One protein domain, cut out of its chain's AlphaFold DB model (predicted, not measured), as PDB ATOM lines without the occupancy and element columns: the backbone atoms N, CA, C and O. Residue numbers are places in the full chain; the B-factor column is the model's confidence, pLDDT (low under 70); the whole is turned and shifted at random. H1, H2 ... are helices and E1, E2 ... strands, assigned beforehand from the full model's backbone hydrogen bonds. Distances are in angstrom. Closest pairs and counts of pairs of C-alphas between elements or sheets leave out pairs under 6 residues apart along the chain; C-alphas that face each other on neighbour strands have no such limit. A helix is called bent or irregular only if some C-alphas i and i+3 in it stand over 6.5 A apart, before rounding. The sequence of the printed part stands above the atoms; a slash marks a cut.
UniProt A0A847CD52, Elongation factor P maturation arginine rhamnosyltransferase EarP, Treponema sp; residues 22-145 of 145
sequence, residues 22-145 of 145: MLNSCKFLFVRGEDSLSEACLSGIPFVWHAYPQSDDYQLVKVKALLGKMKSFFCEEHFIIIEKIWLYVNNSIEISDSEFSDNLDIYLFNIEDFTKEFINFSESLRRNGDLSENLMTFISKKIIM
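What this domain is: This is residues 22 to 145 of the 145 residues of the protein "Elongation factor P maturation arginine rhamnosyltransferase EarP" of Treponema sp (UniProt A0A847CD52). A small sheet of two short strands, E1 and E2, lies in a compact body of helices, with H2 packed beside both strands and the helical hairpin of H3 and H4 on the E2 side, H4 next to E2. H5 packs on H4, H6 crosses H2 and the end of H3, and residues 127 to 145, which hold H7, stick out as an arm that makes the length. The printed part has 124 residues, with seven named helices and two named strands in the order H1 E1 H2 E2 H3 H4 H5 H6 H7; the sheet, E1 beside E2, is parallel, and the class is mostly helix. The whole is only just loose, close to compact, with a radius of gyration of the C-alphas of 16.6 A, and spans 61 by 36 by 29 A.

Where its parts are: Find C-alpha 29 at (-8.003, -94.140, -62.350), where E1 begins; it runs to residue 32, and E2 covers residues 47 to 50. Between them look for H2, residues 35 to 43. Before them is H1, residues 22 to 25. Further on come H3, residues 59 to 73, 22.5 A; H4, residues 76 to 89, 20.1 A; H5, residues 97 to 109, 17.8 A; and H6, residues 111 to 126, 22.0 A, which begins at C-alpha 111 at (-8.164, -89.911, -72.873). H7, residues 131 to 142, 16.4 A, ends at C-alpha 142 at (-1.082, -66.915, -34.166). H3 is irregular, but only just: C-alphas 69 and 72 are 6.8 A apart.

How they stand to each other: Start at E1 and E2, parallel at 24 degrees, where N 48 and O 29 are 2.8 A apart and N 31 and O 48 3.0 A, within hydrogen-bond range. E1, H2 and E2 form a strand-helix-strand unit, two parallel neighbour strands with a helix between, and its crossover is right-handed. The closest C-alphas of E2 and H4 are those of Val 48 and Trp 86, 6.1 A. H3 and H4, a helical hairpin, touch at Lys 71 and Phe 79, their closest C-alphas, 6.4 A, at a shallow tilt of 16 degrees, opposite ways. H4 touches H5, closest C-alphas Ile 81 and Asn 103, 5.9 A, at a steep tilt of 49 degrees. H6 touches H2, closest C-alphas Leu 42 and Ser 122, 4.8 A, about perpendicular at 74 degrees. H1 is close to H2 but not clearly touching; H6 and H7 are apart. Every O i to N i+4 pair is within hydrogen-bond range in H2, H5 and H7, against 9 of 11 in H3, 9 of 10 in H4 and 11 of 12 in H6; H1 is too short for such a pair.

The domain as a whole: The C-alphas of Ser 98 and Met 145, the two farthest apart, are 61.0 A apart. The printed part has no cut, and no link is long. Only residue 145 has a pLDDT under 70.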
ATOM      1  N   MET A  22       2.530 -96.701 -58.357       94.94
ATOM      2  CA  MET A  22       1.626 -97.473 -59.211       94.94
ATOM      3  C   MET A  22       0.518 -96.585 -59.792       94.94
ATOM      4  O   MET A  22       0.327 -96.579 -61.009       94.94
ATOM      5  N   LEU A  23      -0.140 -95.776 -58.958       94.88
ATOM      6  CA  LEU A  23      -1.185 -94.830 -59.354       94.88
ATOM      7  C   LEU A  23      -0.685 -93.886 -60.452       94.88
ATOM      8  O   LEU A  23      -1.356 -93.712 -61.467       94.88
ATOM      9  N   ASN A  24       0.526 -93.346 -60.300       94.44
ATOM     10  CA  ASN A  24       1.135 -92.455 -61.290       94.44
ATOM     11  C   ASN A  24       1.578 -93.157 -62.589       94.44
ATOM     12  O   ASN A  24       1.910 -92.485 -63.564       94.44
ATOM     13  N   SER A  25       1.584 -94.492 -62.635       95.44
ATOM     14  CA  SER A  25       1.871 -95.262 -63.854       95.44
ATOM     15  C   SER A  25       0.626 -95.546 -64.710       95.44
ATOM     16  O   SER A  25       0.741 -95.961 -65.867       95.44
ATOM     17  N   CYS A  26      -0.570 -95.322 -64.160       96.50
ATOM     18  CA  CYS A  26      -1.840 -95.537 -64.844       96.50
ATOM     19  C   CYS A  26      -2.177 -94.394 -65.815       96.50
ATOM     20  O   CYS A  26      -1.765 -93.251 -65.644       96.50
ATOM     21  N   LYS A  27      -2.998 -94.695 -66.828       96.94
ATOM     22  CA  LYS A  27      -3.567 -93.685 -67.746       96.94
ATOM     23  C   LYS A  27      -4.952 -93.190 -67.335       96.94
ATOM     24  O   LYS A  27      -5.409 -92.166 -67.824       96.94
ATOM     25  N   PHE A  28      -5.627 -93.958 -66.491       97.75
ATOM     26  CA  PHE A  28      -6.963 -93.680 -65.996       97.75
ATOM     27  C   PHE A  28      -7.112 -94.321 -64.622       97.75
ATOM     28  O   PHE A  28      -6.570 -95.407 -64.397       97.75
ATOM     29  N   LEU A  29      -7.853 -93.678 -63.725       98.31
ATOM     30  CA  LEU A  29      -8.003 -94.140 -62.350       98.31
ATOM     31  C   LEU A  29      -9.474 -94.284 -61.946       98.31
ATOM     32  O   LEU A  29     -10.296 -93.409 -62.193       98.31
ATOM     33  N   PHE A  30      -9.784 -95.359 -61.227       97.56
ATOM     34  CA  PHE A  30     -10.978 -95.444 -60.386       97.56
ATOM     35  C   PHE A  30     -10.517 -95.409 -58.929       97.56
ATOM     36  O   PHE A  30      -9.837 -96.329 -58.474       97.56
ATOM     37  N   VAL A  31     -10.861 -94.345 -58.204       97.69
ATOM     38  CA  VAL A  31     -10.400 -94.095 -56.826       97.69
ATOM     39  C   VAL A  31     -11.569 -93.929 -55.862       97.69
ATOM     40  O   VAL A  31     -12.708 -93.697 -56.272       97.69
ATOM     41  N   ARG A  32     -11.303 -94.046 -54.558       97.06
ATOM     42  CA  ARG A  32     -12.330 -93.921 -53.512       97.06
ATOM     43  C   ARG A  32     -11.797 -93.299 -52.226       97.06
ATOM     44  O   ARG A  32     -10.598 -93.299 -51.964       97.06
ATOM     45  N   GLY A  33     -12.700 -92.854 -51.356       94.75
ATOM     46  CA  GLY A  33     -12.305 -92.213 -50.097       94.75
ATOM     47  C   GLY A  33     -11.628 -90.861 -50.329       94.75
ATOM     48  O   GLY A  33     -11.887 -90.225 -51.346       94.75
ATOM     49  N   GLU A  34     -10.815 -90.410 -49.375       95.38
ATOM     50  CA  GLU A  34     -10.253 -89.046 -49.375       95.38
ATOM     51  C   GLU A  34      -8.776 -89.015 -49.798       95.38
ATOM     52  O   GLU A  34      -8.382 -88.154 -50.580       95.38
ATOM     53  N   ASP A  35      -7.983 -89.988 -49.349       95.06
ATOM     54  CA  ASP A  35      -6.544 -90.050 -49.630       95.06
ATOM     55  C   ASP A  35      -6.270 -90.291 -51.123       95.06
ATOM     56  O   ASP A  35      -5.748 -89.422 -51.816       95.06
ATOM     57  N   SER A  36      -6.787 -91.393 -51.682       96.25
ATOM     58  CA  SER A  36      -6.617 -91.672 -53.117       96.25
ATOM     59  C   SER A  36      -7.335 -90.674 -54.037       96.25
ATOM     60  O   SER A  36      -6.938 -90.517 -55.191       96.25
ATOM     61  N   LEU A  37      -8.360 -89.964 -53.539       97.69
ATOM     62  CA  LEU A  37      -8.939 -88.825 -54.257       97.69
ATOM     63  C   LEU A  37      -7.931 -87.678 -54.347       97.69
ATOM     64  O   LEU A  37      -7.767 -87.103 -55.418       97.69
ATOM     65  N   SER A  38      -7.278 -87.341 -53.234       95.94
ATOM     66  CA  SER A  38      -6.301 -86.251 -53.178       95.94
ATOM     67  C   SER A  38      -5.143 -86.525 -54.137       95.94
ATOM     68  O   SER A  38      -4.809 -85.659 -54.944       95.94
ATOM     69  N   GLU A  39      -4.632 -87.758 -54.152       96.44
ATOM     70  CA  GLU A  39      -3.599 -88.187 -55.103       96.44
ATOM     71  C   GLU A  39      -4.074 -88.118 -56.562       96.44
ATOM     72  O   GLU A  39      -3.383 -87.567 -57.420       96.44
ATOM     73  N   ALA A  40      -5.289 -88.588 -56.866       97.94
ATOM     74  CA  ALA A  40      -5.840 -88.492 -58.220       97.94
ATOM     75  C   ALA A  40      -6.034 -87.033 -58.677       97.94
ATOM     76  O   ALA A  40      -5.712 -86.687 -59.813       97.94
ATOM     77  N   CYS A  41      -6.501 -86.152 -57.789       97.44
ATOM     78  CA  CYS A  41      -6.629 -84.723 -58.064       97.44
ATOM     79  C   CYS A  41      -5.275 -84.062 -58.375       97.44
ATOM     80  O   CYS A  41      -5.208 -83.170 -59.220       97.44
ATOM     81  N   LEU A  42      -4.202 -84.486 -57.702       96.38
ATOM     82  CA  LEU A  42      -2.860 -83.923 -57.858       96.38
ATOM     83  C   LEU A  42      -2.047 -84.572 -58.986       96.38
ATOM     84  O   LEU A  42      -1.094 -83.948 -59.459       96.38
ATOM     85  N   SER A  43      -2.403 -85.764 -59.462       97.31
ATOM     86  CA  SER A  43      -1.636 -86.477 -60.496       97.31
ATOM     87  C   SER A  43      -1.801 -85.884 -61.900       97.31
ATOM     88  O   SER A  43      -0.880 -85.951 -62.710       97.31
ATOM     89  N   GLY A  44      -2.953 -85.265 -62.189       97.81
ATOM     90  CA  GLY A  44      -3.319 -84.848 -63.550       97.81
ATOM     91  C   GLY A  44      -3.762 -86.011 -64.449       97.81
ATOM     92  O   GLY A  44      -3.961 -85.813 -65.646       97.81
ATOM     93  N   ILE A  45      -3.934 -87.210 -63.887       98.56
ATOM     94  CA  ILE A  45      -4.452 -88.387 -64.587       98.56
ATOM     95  C   ILE A  45      -5.986 -88.342 -64.547       98.56
ATOM     96  O   ILE A  45      -6.540 -88.142 -63.465       98.56
ATOM     97  N   PRO A  46      -6.699 -88.551 -65.670       98.56
ATOM     98  CA  PRO A  46      -8.156 -88.636 -65.657       98.56
ATOM     99  C   PRO A  46      -8.674 -89.739 -64.732       98.56
ATOM    100  O   PRO A  46      -8.127 -90.845 -64.684       98.56
ATOM    101  N   PHE A  47      -9.738 -89.445 -63.986       98.69
ATOM    102  CA  PHE A  47     -10.239 -90.372 -62.977       98.69
ATOM    103  C   PHE A  47     -11.751 -90.317 -62.755       98.69
ATOM    104  O   PHE A  47     -12.448 -89.377 -63.155       98.69
ATOM    105  N   VAL A  48     -12.245 -91.346 -62.067       98.44
ATOM    106  CA  VAL A  48     -13.589 -91.431 -61.492       98.44
ATOM    107  C   VAL A  48     -13.484 -91.634 -59.991       98.44
ATOM    108  O   VAL A  48     -12.792 -92.538 -59.521       98.44
ATOM    109  N   TRP A  49     -14.190 -90.790 -59.237       98.56
ATOM    110  CA  TRP A  49     -14.255 -90.889 -57.786       98.56
ATOM    111  C   TRP A  49     -15.547 -91.556 -57.326       98.56
ATOM    112  O   TRP A  49     -16.648 -91.074 -57.596       98.56
ATOM    113  N   HIS A  50     -15.405 -92.643 -56.573       97.81
ATOM    114  CA  HIS A  50     -16.490 -93.263 -55.824       97.81
ATOM    115  C   HIS A  50     -16.396 -92.833 -54.353       97.81
ATOM    116  O   HIS A  50     -15.536 -93.299 -53.596       97.81
ATOM    117  N   ALA A  51     -17.267 -91.913 -53.941       96.44
ATOM    118  CA  ALA A  51     -17.357 -91.479 -52.555       96.44
ATOM    119  C   ALA A  51     -17.992 -92.584 -51.696       96.44
ATOM    120  O   ALA A  51     -18.869 -93.312 -52.154       96.44
ATOM    121  N   TYR A  52     -17.572 -92.711 -50.433       92.31
ATOM    122  CA  TYR A  52     -18.217 -93.651 -49.512       92.31
ATOM    123  C   TYR A  52     -19.697 -93.279 -49.338       92.31
ATOM    124  O   TYR A  52     -19.959 -92.135 -48.962       92.31
ATOM    125  N   PRO A  53     -20.649 -94.208 -49.558       90.06
ATOM    126  CA  PRO A  53     -22.058 -93.954 -49.282       90.06
ATOM    127  C   PRO A  53     -22.270 -93.553 -47.819       90.06
ATOM    128  O   PRO A  53     -21.722 -94.177 -46.908       90.06
ATOM    129  N   GLN A  54     -23.055 -92.503 -47.598       88.56
ATOM    130  CA  GLN A  54     -23.413 -91.984 -46.283       88.56
ATOM    131  C   GLN A  54     -24.935 -91.969 -46.126       88.56
ATOM    132  O   GLN A  54     -25.679 -92.085 -47.098       88.56
ATOM    133  N   SER A  55     -25.403 -91.841 -44.884       89.50
ATOM    134  CA  SER A  55     -26.826 -91.637 -44.609       89.50
ATOM    135  C   SER A  55     -27.347 -90.397 -45.338       89.50
ATOM    136  O   SER A  55     -26.630 -89.399 -45.449       89.50
ATOM    137  N   ASP A  56     -28.594 -90.469 -45.802       88.81
ATOM    138  CA  ASP A  56     -29.297 -89.380 -46.496       88.81
ATOM    139  C   ASP A  56     -28.564 -88.854 -47.744       88.81
ATOM    140  O   ASP A  56     -28.683 -87.683 -48.106       88.81
ATOM    141  N   ASP A  57     -27.764 -89.713 -48.379       91.06
ATOM    142  CA  ASP A  57     -26.972 -89.402 -49.568       91.06
ATOM    143  C   ASP A  57     -26.031 -88.197 -49.415       91.06
ATOM    144  O   ASP A  57     -25.685 -87.511 -50.384       91.06
ATOM    145  N   TYR A  58     -25.559 -87.940 -48.192       91.38
ATOM    146  CA  TYR A  58     -24.722 -86.778 -47.896       91.38
ATOM    147  C   TYR A  58     -23.403 -86.759 -48.690       91.38
ATOM    148  O   TYR A  58     -22.869 -85.691 -49.005       91.38
ATOM    149  N   GLN A  59     -22.906 -87.925 -49.110       92.81
ATOM    150  CA  GLN A  59     -21.757 -88.040 -50.007       92.81
ATOM    151  C   GLN A  59     -21.965 -87.282 -51.325       92.81
ATOM    152  O   GLN A  59     -21.019 -86.695 -51.852       92.81
ATOM    153  N   LEU A  60     -23.202 -87.215 -51.831       95.38
ATOM    154  CA  LEU A  60     -23.519 -86.536 -53.087       95.38
ATOM    155  C   LEU A  60     -23.303 -85.027 -53.002       95.38
ATOM    156  O   LEU A  60     -22.990 -84.404 -54.016       95.38
ATOM    157  N   VAL A  61     -23.416 -84.435 -51.808       96.12
ATOM    158  CA  VAL A  61     -23.085 -83.020 -51.591       96.12
ATOM    159  C   VAL A  61     -21.607 -82.784 -51.893       96.12
ATOM    160  O   VAL A  61     -21.272 -81.852 -52.622       96.12
ATOM    161  N   LYS A  62     -20.721 -83.659 -51.395       95.75
ATOM    162  CA  LYS A  62     -19.275 -83.582 -51.657       95.75
ATOM    163  C   LYS A  62     -18.961 -83.820 -53.137       95.75
ATOM    164  O   LYS A  62     -18.203 -83.050 -53.720       95.75
ATOM    165  N   VAL A  63     -19.576 -84.838 -53.746       97.88
ATOM    166  CA  VAL A  63     -19.396 -85.170 -55.172       97.88
ATOM    167  C   VAL A  63     -19.790 -83.988 -56.061       97.88
ATOM    168  O   VAL A  63     -18.978 -83.521 -56.857       97.88
ATOM    169  N   LYS A  64     -20.996 -83.434 -55.879       97.94
ATOM    170  CA  LYS A  64     -21.488 -82.287 -56.661       97.94
ATOM    171  C   LYS A  64     -20.670 -81.020 -56.414       97.94
ATOM    172  O   LYS A  64     -20.428 -80.261 -57.349       97.94
ATOM    173  N   ALA A  65     -20.212 -80.791 -55.182       97.81
ATOM    174  CA  ALA A  65     -19.349 -79.655 -54.871       97.81
ATOM    175  C   ALA A  65     -17.998 -79.746 -55.595       97.81
ATOM    176  O   ALA A  65     -17.539 -78.749 -56.155       97.81
ATOM    177  N   LEU A  66     -17.380 -80.932 -55.619       98.00
ATOM    178  CA  LEU A  66     -16.124 -81.147 -56.332       98.00
ATOM    179  C   LEU A  66     -16.308 -81.023 -57.850       98.00
ATOM    180  O   LEU A  66     -15.556 -80.285 -58.480       98.00
ATOM    181  N   LEU A  67     -17.351 -81.636 -58.419       98.44
ATOM    182  CA  LEU A  67     -17.712 -81.460 -59.831       98.44
ATOM    183  C   LEU A  67     -17.886 -79.973 -60.181       98.44
ATOM    184  O   LEU A  67     -17.308 -79.485 -61.150       98.44
ATOM    185  N   GLY A  68     -18.586 -79.209 -59.339       98.25
ATOM    186  CA  GLY A  68     -18.748 -77.766 -59.519       98.25
ATOM    187  C   GLY A  68     -17.428 -76.984 -59.504       98.25
ATOM    188  O   GLY A  68     -17.294 -76.003 -60.235       98.25
ATOM    189  N   LYS A  69     -16.437 -77.416 -58.713       97.00
ATOM    190  CA  LYS A  69     -15.082 -76.835 -58.716       97.00
ATOM    191  C   LYS A  69     -14.277 -77.226 -59.947       97.00
ATOM    192  O   LYS A  69     -13.519 -76.405 -60.450       97.00
ATOM    193  N   MET A  70     -14.444 -78.454 -60.421       98.00
ATOM    194  CA  MET A  70     -13.770 -78.955 -61.611       98.00
ATOM    195  C   MET A  70     -14.273 -78.254 -62.873       98.00
ATOM    196  O   MET A  70     -13.459 -77.902 -63.714       98.00
ATOM    197  N   LYS A  71     -15.576 -77.966 -62.979       98.12
ATOM    198  CA  LYS A  71     -16.241 -77.470 -64.199       98.12
ATOM    199  C   LYS A  71     -15.492 -76.384 -64.983       98.12
ATOM    200  O   LYS A  71     -15.482 -76.431 -66.204       98.12
ATOM    201  N   SER A  72     -14.853 -75.420 -64.320       97.38
ATOM    202  CA  SER A  72     -14.138 -74.326 -65.001       97.38
ATOM    203  C   SER A  72     -12.851 -74.740 -65.727       97.38
ATOM    204  O   SER A  72     -12.278 -73.917 -66.436       97.38
ATOM    205  N   PHE A  73     -12.366 -75.965 -65.518       97.62
ATOM    206  CA  PHE A  73     -11.121 -76.480 -66.098       97.62
ATOM    207  C   PHE A  73     -11.339 -77.387 -67.314       97.62
ATOM    208  O   PHE A  73     -10.363 -77.764 -67.961       97.62
ATOM    209  N   PHE A  74     -12.591 -77.718 -67.623       97.88
ATOM    210  CA  PHE A  74     -12.968 -78.658 -68.676       97.88
ATOM    211  C   PHE A  74     -13.827 -77.946 -69.715       97.88
ATOM    212  O   PHE A  74     -14.610 -77.051 -69.374       97.88
ATOM    213  N   CYS A  75     -13.715 -78.348 -70.978       97.12
ATOM    214  CA  CYS A  75     -14.697 -77.942 -71.969       97.12
ATOM    215  C   CYS A  75     -16.074 -78.546 -71.635       97.12
ATOM    216  O   CYS A  75     -16.187 -79.557 -70.935       97.12
ATOM    217  N   GLU A  76     -17.144 -77.904 -72.109       97.88
ATOM    218  CA  GLU A  76     -18.512 -78.276 -71.734       97.88
ATOM    219  C   GLU A  76     -18.858 -79.718 -72.135       97.88
ATOM    220  O   GLU A  76     -19.431 -80.459 -71.337       97.88
ATOM    221  N   GLU A  77     -18.441 -80.138 -73.331       97.50
ATOM    222  CA  GLU A  77     -18.693 -81.478 -73.872       97.50
ATOM    223  C   GLU A  77     -18.033 -82.572 -73.020       97.50
ATOM    224  O   GLU A  77     -18.685 -83.546 -72.636       97.50
ATOM    225  N   HIS A  78     -16.764 -82.385 -72.647       97.69
ATOM    226  CA  HIS A  78     -16.041 -83.307 -71.772       97.69
ATOM    227  C   HIS A  78     -16.624 -83.336 -70.359       97.69
ATOM    228  O   HIS A  78     -16.782 -84.407 -69.768       97.69
ATOM    229  N   PHE A  79     -16.977 -82.172 -69.806       98.44
ATOM    230  CA  PHE A  79     -17.490 -82.095 -68.442       98.44
ATOM    231  C   PHE A  79     -18.829 -82.822 -68.279       98.44
ATOM    232  O   PHE A  79     -19.034 -83.477 -67.259       98.44
ATOM    233  N   ILE A  80     -19.713 -82.769 -69.282       98.19
ATOM    234  CA  ILE A  80     -20.984 -83.513 -69.270       98.19
ATOM    235  C   ILE A  80     -20.735 -85.023 -69.128       98.19
ATOM    236  O   ILE A  80     -21.439 -85.693 -68.372       98.19
ATOM    237  N   ILE A  81     -19.719 -85.559 -69.811       98.25
ATOM    238  CA  ILE A  81     -19.351 -86.982 -69.744       98.25
ATOM    239  C   ILE A  81     -18.826 -87.332 -68.345       98.25
ATOM    240  O   ILE A  81     -19.292 -88.296 -67.735       98.25
ATOM    241  N   ILE A  82     -17.906 -86.521 -67.804       98.31
ATOM    242  CA  ILE A  82     -17.359 -86.703 -66.449       98.31
ATOM    243  C   ILE A  82     -18.486 -86.681 -65.412       98.31
ATOM    244  O   ILE A  82     -18.582 -87.590 -64.587       98.31
ATOM    245  N   GLU A  83     -19.352 -85.666 -65.465       98.38
ATOM    246  CA  GLU A  83     -20.468 -85.492 -64.536       98.38
ATOM    247  C   GLU A  83     -21.421 -86.688 -64.589       98.38
ATOM    248  O   GLU A  83     -21.729 -87.261 -63.544       98.38
ATOM    249  N   LYS A  84     -21.829 -87.134 -65.783       98.19
ATOM    250  CA  LYS A  84     -22.696 -88.313 -65.940       98.19
ATOM    251  C   LYS A  84     -22.083 -89.571 -65.326       98.19
ATOM    252  O   LYS A  84     -22.747 -90.250 -64.544       98.19
ATOM    253  N   ILE A  85     -20.822 -89.866 -65.642       98.31
ATOM    254  CA  ILE A  85     -20.122 -91.056 -65.136       98.31
ATOM    255  C   ILE A  85     -20.005 -91.003 -63.612       98.31
ATOM    256  O   ILE A  85     -20.317 -91.982 -62.935       98.31
ATOM    257  N   TRP A  86     -19.595 -89.862 -63.053       98.31
ATOM    258  CA  TRP A  86     -19.449 -89.699 -61.606       98.31
ATOM    259  C   TRP A  86     -20.789 -89.818 -60.882       98.31
ATOM    260  O   TRP A  86     -20.871 -90.490 -59.854       98.31
ATOM    261  N   LEU A  87     -21.844 -89.192 -61.404       97.88
ATOM    262  CA  LEU A  87     -23.170 -89.265 -60.800       97.88
ATOM    263  C   LEU A  87     -23.753 -90.680 -60.878       97.88
ATOM    264  O   LEU A  87     -24.363 -91.109 -59.903       97.88
ATOM    265  N   TYR A  88     -23.532 -91.418 -61.969       97.75
ATOM    266  CA  TYR A  88     -23.952 -92.819 -62.072       97.75
ATOM    267  C   TYR A  88     -23.194 -93.709 -61.077       97.75
ATOM    268  O   TYR A  88     -23.818 -94.405 -60.283       97.75
ATOM    269  N   VAL A  89     -21.858 -93.616 -61.023       97.31
ATOM    270  CA  VAL A  89     -21.027 -94.417 -60.097       97.31
ATOM    271  C   VAL A  89     -21.358 -94.148 -58.625       97.31
ATOM    272  O   VAL A  89     -21.195 -95.031 -57.785       97.31
ATOM    273  N   ASN A  90     -21.848 -92.951 -58.298       97.12
ATOM    274  CA  ASN A  90     -22.276 -92.592 -56.946       97.12
ATOM    275  C   ASN A  90     -23.790 -92.772 -56.710       97.12
ATOM    276  O   ASN A  90     -24.302 -92.267 -55.714       97.12
ATOM    277  N   ASN A  91     -24.505 -93.484 -57.591       94.50
ATOM    278  CA  ASN A  91     -25.946 -93.762 -57.503       94.50
ATOM    279  C   ASN A  91     -26.834 -92.501 -57.416       94.50
ATOM    280  O   ASN A  91     -27.890 -92.513 -56.791       94.50
ATOM    281  N   SER A  92     -26.408 -91.387 -58.019       94.31
ATOM    282  CA  SER A  92     -27.163 -90.125 -58.019       94.31
ATOM    283  C   SER A  92     -28.115 -89.977 -59.206       94.31
ATOM    284  O   SER A  92     -28.968 -89.088 -59.171       94.31
ATOM    285  N   ILE A  93     -27.920 -90.748 -60.274       95.69
ATOM    286  CA  ILE A  93     -28.762 -90.741 -61.471       95.69
ATOM    287  C   ILE A  93     -29.025 -92.176 -61.909       95.69
ATOM    288  O   ILE A  93     -28.207 -93.062 -61.671       95.69
ATOM    289  N   GLU A  94     -30.137 -92.374 -62.604       94.81
ATOM    290  CA  GLU A  94     -30.465 -93.636 -63.257       94.81
ATOM    291  C   GLU A  94     -30.287 -93.463 -64.768       94.81
ATOM    292  O   GLU A  94     -31.041 -92.739 -65.418       94.81
ATOM    293  N   ILE A  95     -29.264 -94.116 -65.314       95.25
ATOM    294  CA  ILE A  95     -29.046 -94.284 -66.755       95.25
ATOM    295  C   ILE A  95     -28.858 -95.774 -67.041       95.25
ATOM    296  O   ILE A  95     -28.537 -96.548 -66.140       95.25
ATOM    297  N   SER A  96     -29.084 -96.194 -68.285       96.50
ATOM    298  CA  SER A  96     -28.864 -97.596 -68.660       96.50
ATOM    299  C   SER A  96     -27.375 -97.952 -68.648       96.50
ATOM    300  O   SER A  96     -26.534 -97.103 -68.944       96.50
ATOM    301  N   ASP A  97     -27.050 -99.223 -68.404       94.06
ATOM    302  CA  ASP A  97     -25.666 -99.716 -68.479       94.06
ATOM    303  C   ASP A  97     -25.045 -99.483 -69.866       94.06
ATOM    304  O   ASP A  97     -23.847 -99.236 -69.978       94.06
ATOM    305  N   SER A  98     -25.867 -99.501 -70.925       95.94
ATOM    306  CA  SER A  98     -25.437 -99.150 -72.282       95.94
ATOM    307  C   SER A  98     -25.024 -97.683 -72.373       95.94
ATOM    308  O   SER A  98     -23.948 -97.393 -72.876       95.94
ATOM    309  N   GLU A  99     -25.838 -96.761 -71.846       96.69
ATOM    310  CA  GLU A  99     -25.495 -95.333 -71.851       96.69
ATOM    311  C   GLU A  99     -24.242 -95.068 -71.008       96.69
ATOM    312  O   GLU A  99     -23.376 -94.298 -71.419       96.69
ATOM    313  N   PHE A 100     -24.106 -95.717 -69.848       96.44
ATOM    314  CA  PHE A 100     -22.886 -95.626 -69.048       96.44
ATOM    315  C   PHE A 100     -21.659 -96.114 -69.832       96.44
ATOM    316  O   PHE A 100     -20.647 -95.413 -69.862       96.44
ATOM    317  N   SER A 101     -21.765 -97.273 -70.490       95.62
ATOM    318  CA  SER A 101     -20.696 -97.835 -71.320       95.62
ATOM    319  C   SER A 101     -20.306 -96.887 -72.450       95.62
ATOM    320  O   SER A 101     -19.121 -96.626 -72.621       95.62
ATOM    321  N   ASP A 102     -21.275 -96.306 -73.159       96.88
ATOM    322  CA  ASP A 102     -21.010 -95.373 -74.259       96.88
ATOM    323  C   ASP A 102     -20.260 -94.121 -73.768       96.88
ATOM    324  O   ASP A 102     -19.295 -93.676 -74.389       96.88
ATOM    325  N   ASN A 103     -20.662 -93.558 -72.621       97.38
ATOM    326  CA  ASN A 103     -19.970 -92.405 -72.033       97.38
ATOM    327  C   ASN A 103     -18.550 -92.773 -71.582       97.38
ATOM    328  O   ASN A 103     -17.617 -91.994 -71.794       97.38
ATOM    329  N   LEU A 104     -18.375 -93.946 -70.966       96.75
ATOM    330  CA  LEU A 104     -17.064 -94.420 -70.531       96.75
ATOM    331  C   LEU A 104     -16.144 -94.695 -71.726       96.75
ATOM    332  O   LEU A 104     -14.974 -94.319 -71.681       96.75
ATOM    333  N   ASP A 105     -16.666 -95.266 -72.809       96.19
ATOM    334  CA  ASP A 105     -15.929 -95.478 -74.051       96.19
ATOM    335  C   ASP A 105     -15.454 -94.145 -74.634       96.19
ATOM    336  O   ASP A 105     -14.271 -94.003 -74.937       96.19
ATOM    337  N   ILE A 106     -16.318 -93.127 -74.718       96.69
ATOM    338  CA  ILE A 106     -15.908 -91.790 -75.184       96.69
ATOM    339  C   ILE A 106     -14.801 -91.218 -74.288       96.69
ATOM    340  O   ILE A 106     -13.819 -90.675 -74.803       96.69
ATOM    341  N   TYR A 107     -14.926 -91.363 -72.967       96.88
ATOM    342  CA  TYR A 107     -13.928 -90.879 -72.013       96.88
ATOM    343  C   TYR A 107     -12.564 -91.566 -72.220       96.88
ATOM    344  O   TYR A 107     -11.525 -90.906 -72.277       96.88
ATOM    345  N   LEU A 108     -12.562 -92.889 -72.397       96.00
ATOM    346  CA  LEU A 108     -11.347 -93.685 -72.568       96.00
ATOM    347  C   LEU A 108     -10.727 -93.548 -73.968       96.00
ATOM    348  O   LEU A 108      -9.502 -93.494 -74.085       96.00
ATOM    349  N   PHE A 109     -11.529 -93.465 -75.033       96.25
ATOM    350  CA  PHE A 109     -11.024 -93.302 -76.402       96.25
ATOM    351  C   PHE A 109     -10.415 -91.917 -76.649       96.25
ATOM    352  O   PHE A 109      -9.500 -91.805 -77.461       96.25
ATOM    353  N   ASN A 110     -10.862 -90.888 -75.923       96.62
ATOM    354  CA  ASN A 110     -10.347 -89.517 -76.036       96.62
ATOM    355  C   ASN A 110      -9.456 -89.122 -74.845       96.62
ATOM    356  O   ASN A 110      -9.288 -87.940 -74.547       96.62
ATOM    357  N   ILE A 111      -8.868 -90.103 -74.150       97.06
ATOM    358  CA  ILE A 111      -8.164 -89.911 -72.873       97.06
ATOM    359  C   ILE A 111      -7.092 -88.812 -72.901       97.06
ATOM    360  O   ILE A 111      -6.881 -88.135 -71.898       97.06
ATOM    361  N   GLU A 112      -6.416 -88.608 -74.034       97.56
ATOM    362  CA  GLU A 112      -5.369 -87.591 -74.172       97.56
ATOM    363  C   GLU A 112      -5.912 -86.164 -74.047       97.56
ATOM    364  O   GLU A 112      -5.239 -85.301 -73.478       97.56
ATOM    365  N   ASP A 113      -7.127 -85.908 -74.529       96.69
ATOM    366  CA  ASP A 113      -7.746 -84.587 -74.442       96.69
ATOM    367  C   ASP A 113      -8.232 -84.300 -73.024       96.69
ATOM    368  O   ASP A 113      -7.921 -83.243 -72.473       96.69
ATOM    369  N   PHE A 114      -8.850 -85.290 -72.376       98.12
ATOM    370  CA  PHE A 114      -9.171 -85.208 -70.953       98.12
ATOM    371  C   PHE A 114      -7.913 -85.012 -70.099       98.12
ATOM    372  O   PHE A 114      -7.907 -84.185 -69.192       98.12
ATOM    373  N   THR A 115      -6.817 -85.716 -70.398       98.38
ATOM    374  CA  THR A 115      -5.557 -85.604 -69.638       98.38
ATOM    375  C   THR A 115      -5.049 -84.162 -69.602       98.38
ATOM    376  O   THR A 115      -4.637 -83.688 -68.546       98.38
ATOM    377  N   LYS A 116      -5.136 -83.414 -70.712       98.00
ATOM    378  CA  LYS A 116      -4.735 -81.993 -70.744       98.00
ATOM    379  C   LYS A 116      -5.562 -81.146 -69.769       98.00
ATOM    380  O   LYS A 116      -5.017 -80.291 -69.074       98.00
ATOM    381  N   GLU A 117      -6.866 -81.391 -69.689       98.12
ATOM    382  CA  GLU A 117      -7.777 -80.675 -68.787       98.12
ATOM    383  C   GLU A 117      -7.558 -81.070 -67.316       98.12
ATOM    384  O   GLU A 117      -7.519 -80.204 -66.438       98.12
ATOM    385  N   PHE A 118      -7.305 -82.353 -67.042       98.50
ATOM    386  CA  PHE A 118      -6.937 -82.830 -65.706       98.50
ATOM    387  C   PHE A 118      -5.588 -82.278 -65.233       98.50
ATOM    388  O   PHE A 118      -5.457 -81.941 -64.055       98.50
ATOM    389  N   ILE A 119      -4.606 -82.112 -66.125       98.44
ATOM    390  CA  ILE A 119      -3.350 -81.417 -65.811       98.44
ATOM    391  C   ILE A 119      -3.638 -79.970 -65.398       98.44
ATOM    392  O   ILE A 119      -3.165 -79.539 -64.348       98.44
ATOM    393  N   ASN A 120      -4.469 -79.236 -66.149       97.69
ATOM    394  CA  ASN A 120      -4.834 -77.855 -65.801       97.69
ATOM    395  C   ASN A 120      -5.513 -77.766 -64.422       97.69
ATOM    396  O   ASN A 120      -5.208 -76.870 -63.627       97.69
ATOM    397  N   PHE A 121      -6.418 -78.703 -64.126       98.31
ATOM    398  CA  PHE A 121      -7.056 -78.814 -62.817       98.31
ATOM    399  C   PHE A 121      -6.023 -79.093 -61.713       98.31
ATOM    400  O   PHE A 121      -5.979 -78.352 -60.728       98.31
ATOM    401  N   SER A 122      -5.143 -80.078 -61.898       98.12
ATOM    402  CA  SER A 122      -4.074 -80.414 -60.945       98.12
ATOM    403  C   SER A 122      -3.138 -79.230 -60.673       98.12
ATOM    404  O   SER A 122      -2.870 -78.887 -59.518       98.12
ATOM    405  N   GLU A 123      -2.694 -78.525 -61.716       97.56
ATOM    406  CA  GLU A 123      -1.857 -77.333 -61.572       97.56
ATOM    407  C   GLU A 123      -2.550 -76.235 -60.760       97.56
ATOM    408  O   GLU A 123      -1.902 -75.544 -59.970       97.56
ATOM    409  N   SER A 124      -3.867 -76.074 -60.922       96.81
ATOM    410  CA  SER A 124      -4.641 -75.118 -60.130       96.81
ATOM    411  C   SER A 124      -4.628 -75.456 -58.638       96.81
ATOM    412  O   SER A 124      -4.530 -74.549 -57.813       96.81
ATOM    413  N   LEU A 125      -4.657 -76.746 -58.288       96.31
ATOM    414  CA  LEU A 125      -4.605 -77.200 -56.902       96.31
ATOM    415  C   LEU A 125      -3.221 -76.981 -56.300       96.31
ATOM    416  O   LEU A 125      -3.120 -76.460 -55.192       96.31
ATOM    417  N   ARG A 126      -2.157 -77.291 -57.052       94.81
ATOM    418  CA  ARG A 126      -0.766 -77.085 -56.611       94.81
ATOM    419  C   ARG A 126      -0.457 -75.617 -56.299       94.81
ATOM    420  O   ARG A 126       0.367 -75.338 -55.433       94.81
ATOM    421  N   ARG A 127      -1.149 -74.664 -56.940       94.06
ATOM    422  CA  ARG A 127      -1.021 -73.220 -56.641       94.06
ATOM    423  C   ARG A 127      -1.520 -72.831 -55.245       94.06
ATOM    424  O   ARG A 127      -1.143 -71.765 -54.769       94.06
ATOM    425  N   ASN A 128      -2.324 -73.666 -54.582       91.25
ATOM    426  CA  ASN A 128      -2.747 -73.429 -53.197       91.25
ATOM    427  C   ASN A 128      -1.626 -73.701 -52.171       91.25
ATOM    428  O   ASN A 128      -1.779 -73.363 -50.995       91.25
ATOM    429  N   GLY A 129      -0.504 -74.283 -52.611       90.12
ATOM    430  CA  GLY A 129       0.605 -74.681 -51.750       90.12
ATOM    431  C   GLY A 129       0.326 -75.969 -50.976       90.12
ATOM    432  O   GLY A 129      -0.652 -76.672 -51.229       90.12
ATOM    433  N   ASP A 130       1.209 -76.274 -50.031       91.44
ATOM    434  CA  ASP A 130       1.114 -77.457 -49.179       91.44
ATOM    435  C   ASP A 130       0.310 -77.174 -47.897       91.44
ATOM    436  O   ASP A 130       0.418 -76.105 -47.283       91.44
ATOM    437  N   LEU A 131      -0.507 -78.140 -47.467       92.94
ATOM    438  CA  LEU A 131      -1.321 -78.004 -46.255       92.94
ATOM    439  C   LEU A 131      -0.447 -77.852 -45.003       92.94
ATOM    440  O   LEU A 131      -0.768 -77.037 -44.136       92.94
ATOM    441  N   SER A 132       0.645 -78.612 -44.905       94.12
ATOM    442  CA  SER A 132       1.534 -78.591 -43.740       94.12
ATOM    443  C   SER A 132       2.264 -77.255 -43.643       94.12
ATOM    444  O   SER A 132       2.322 -76.662 -42.566       94.12
ATOM    445  N   GLU A 133       2.752 -76.720 -44.760       92.50
ATOM    446  CA  GLU A 133       3.380 -75.395 -44.814       92.50
ATOM    447  C   GLU A 133       2.394 -74.269 -44.451       92.50
ATOM    448  O   GLU A 133       2.707 -73.380 -43.646       92.50
ATOM    449  N   ASN A 134       1.166 -74.336 -44.970       93.25
ATOM    450  CA  ASN A 134       0.099 -73.397 -44.623       93.25
ATOM    451  C   ASN A 134      -0.263 -73.470 -43.127       93.25
ATOM    452  O   ASN A 134      -0.432 -72.435 -42.472       93.25
ATOM    453  N   LEU A 135      -0.316 -74.677 -42.555       94.38
ATOM    454  CA  LEU A 135      -0.549 -74.893 -41.128       94.38
ATOM    455  C   LEU A 135       0.598 -74.335 -40.272       94.38
ATOM    456  O   LEU A 135       0.349 -73.642 -39.284       94.38
ATOM    457  N   MET A 136       1.851 -74.563 -40.670       94.06
ATOM    458  CA  MET A 136       3.026 -74.015 -39.984       94.06
ATOM    459  C   MET A 136       3.042 -72.486 -40.013       94.06
ATOM    460  O   MET A 136       3.333 -71.842 -38.998       94.06
ATOM    461  N   THR A 137       2.660 -71.890 -41.143       92.25
ATOM    462  CA  THR A 137       2.495 -70.437 -41.276       92.25
ATOM    463  C   THR A 137       1.419 -69.909 -40.329       92.25
ATOM    464  O   THR A 137       1.619 -68.883 -39.673       92.25
ATOM    465  N   PHE A 138       0.283 -70.605 -40.231       93.50
ATOM    466  CA  PHE A 138      -0.799 -70.237 -39.322       93.50
ATOM    467  C   PHE A 138      -0.348 -70.273 -37.855       93.50
ATOM    468  O   PHE A 138      -0.510 -69.277 -37.147       93.50
ATOM    469  N   ILE A 139       0.269 -71.376 -37.416       94.81
ATOM    470  CA  ILE A 139       0.758 -71.551 -36.038       94.81
ATOM    471  C   ILE A 139       1.775 -70.463 -35.685       94.81
ATOM    472  O   ILE A 139       1.641 -69.798 -34.656       94.81
ATOM    473  N   SER A 140       2.748 -70.227 -36.568       92.69
ATOM    474  CA  SER A 140       3.807 -69.237 -36.340       92.69
ATOM    475  C   SER A 140       3.253 -67.820 -36.168       92.69
ATOM    476  O   SER A 140       3.739 -67.071 -35.327       92.69
ATOM    477  N   LYS A 141       2.202 -67.455 -36.917       91.75
ATOM    478  CA  LYS A 141       1.579 -66.120 -36.854       91.75
ATOM    479  C   LYS A 141       0.603 -65.924 -35.690       91.75
ATOM    480  O   LYS A 141       0.302 -64.780 -35.365       91.75
ATOM    481  N   LYS A 142       0.026 -66.997 -35.140       85.94
ATOM    482  CA  LYS A 142      -1.082 -66.915 -34.166       85.94
ATOM    483  C   LYS A 142      -0.739 -67.373 -32.753       85.94
ATOM    484  O   LYS A 142      -1.482 -67.021 -31.845       85.94
ATOM    485  N   ILE A 143       0.294 -68.198 -32.589       79.62
ATOM    486  CA  ILE A 143       0.619 -68.843 -31.307       79.62
ATOM    487  C   ILE A 143       2.002 -68.423 -30.798       79.62
ATOM    488  O   ILE A 143       2.198 -68.319 -29.591       79.62
ATOM    489  N   ILE A 144       2.968 -68.218 -31.701       70.06
ATOM    490  CA  ILE A 144       4.359 -67.889 -31.339       70.06
ATOM    491  C   ILE A 144       4.592 -66.364 -31.270       70.06
ATOM    492  O   ILE A 144       5.564 -65.921 -30.661       70.06
ATOM    493  N   MET A 145       3.686 -65.564 -31.846       51.31
ATOM    494  CA  MET A 145       3.578 -64.112 -31.629       51.31
ATOM    495  C   MET A 145       2.561 -63.803 -30.535       51.31
ATOM    496  O   MET A 145       2.792 -62.815 -29.806       51.31
TER     497      MET A 145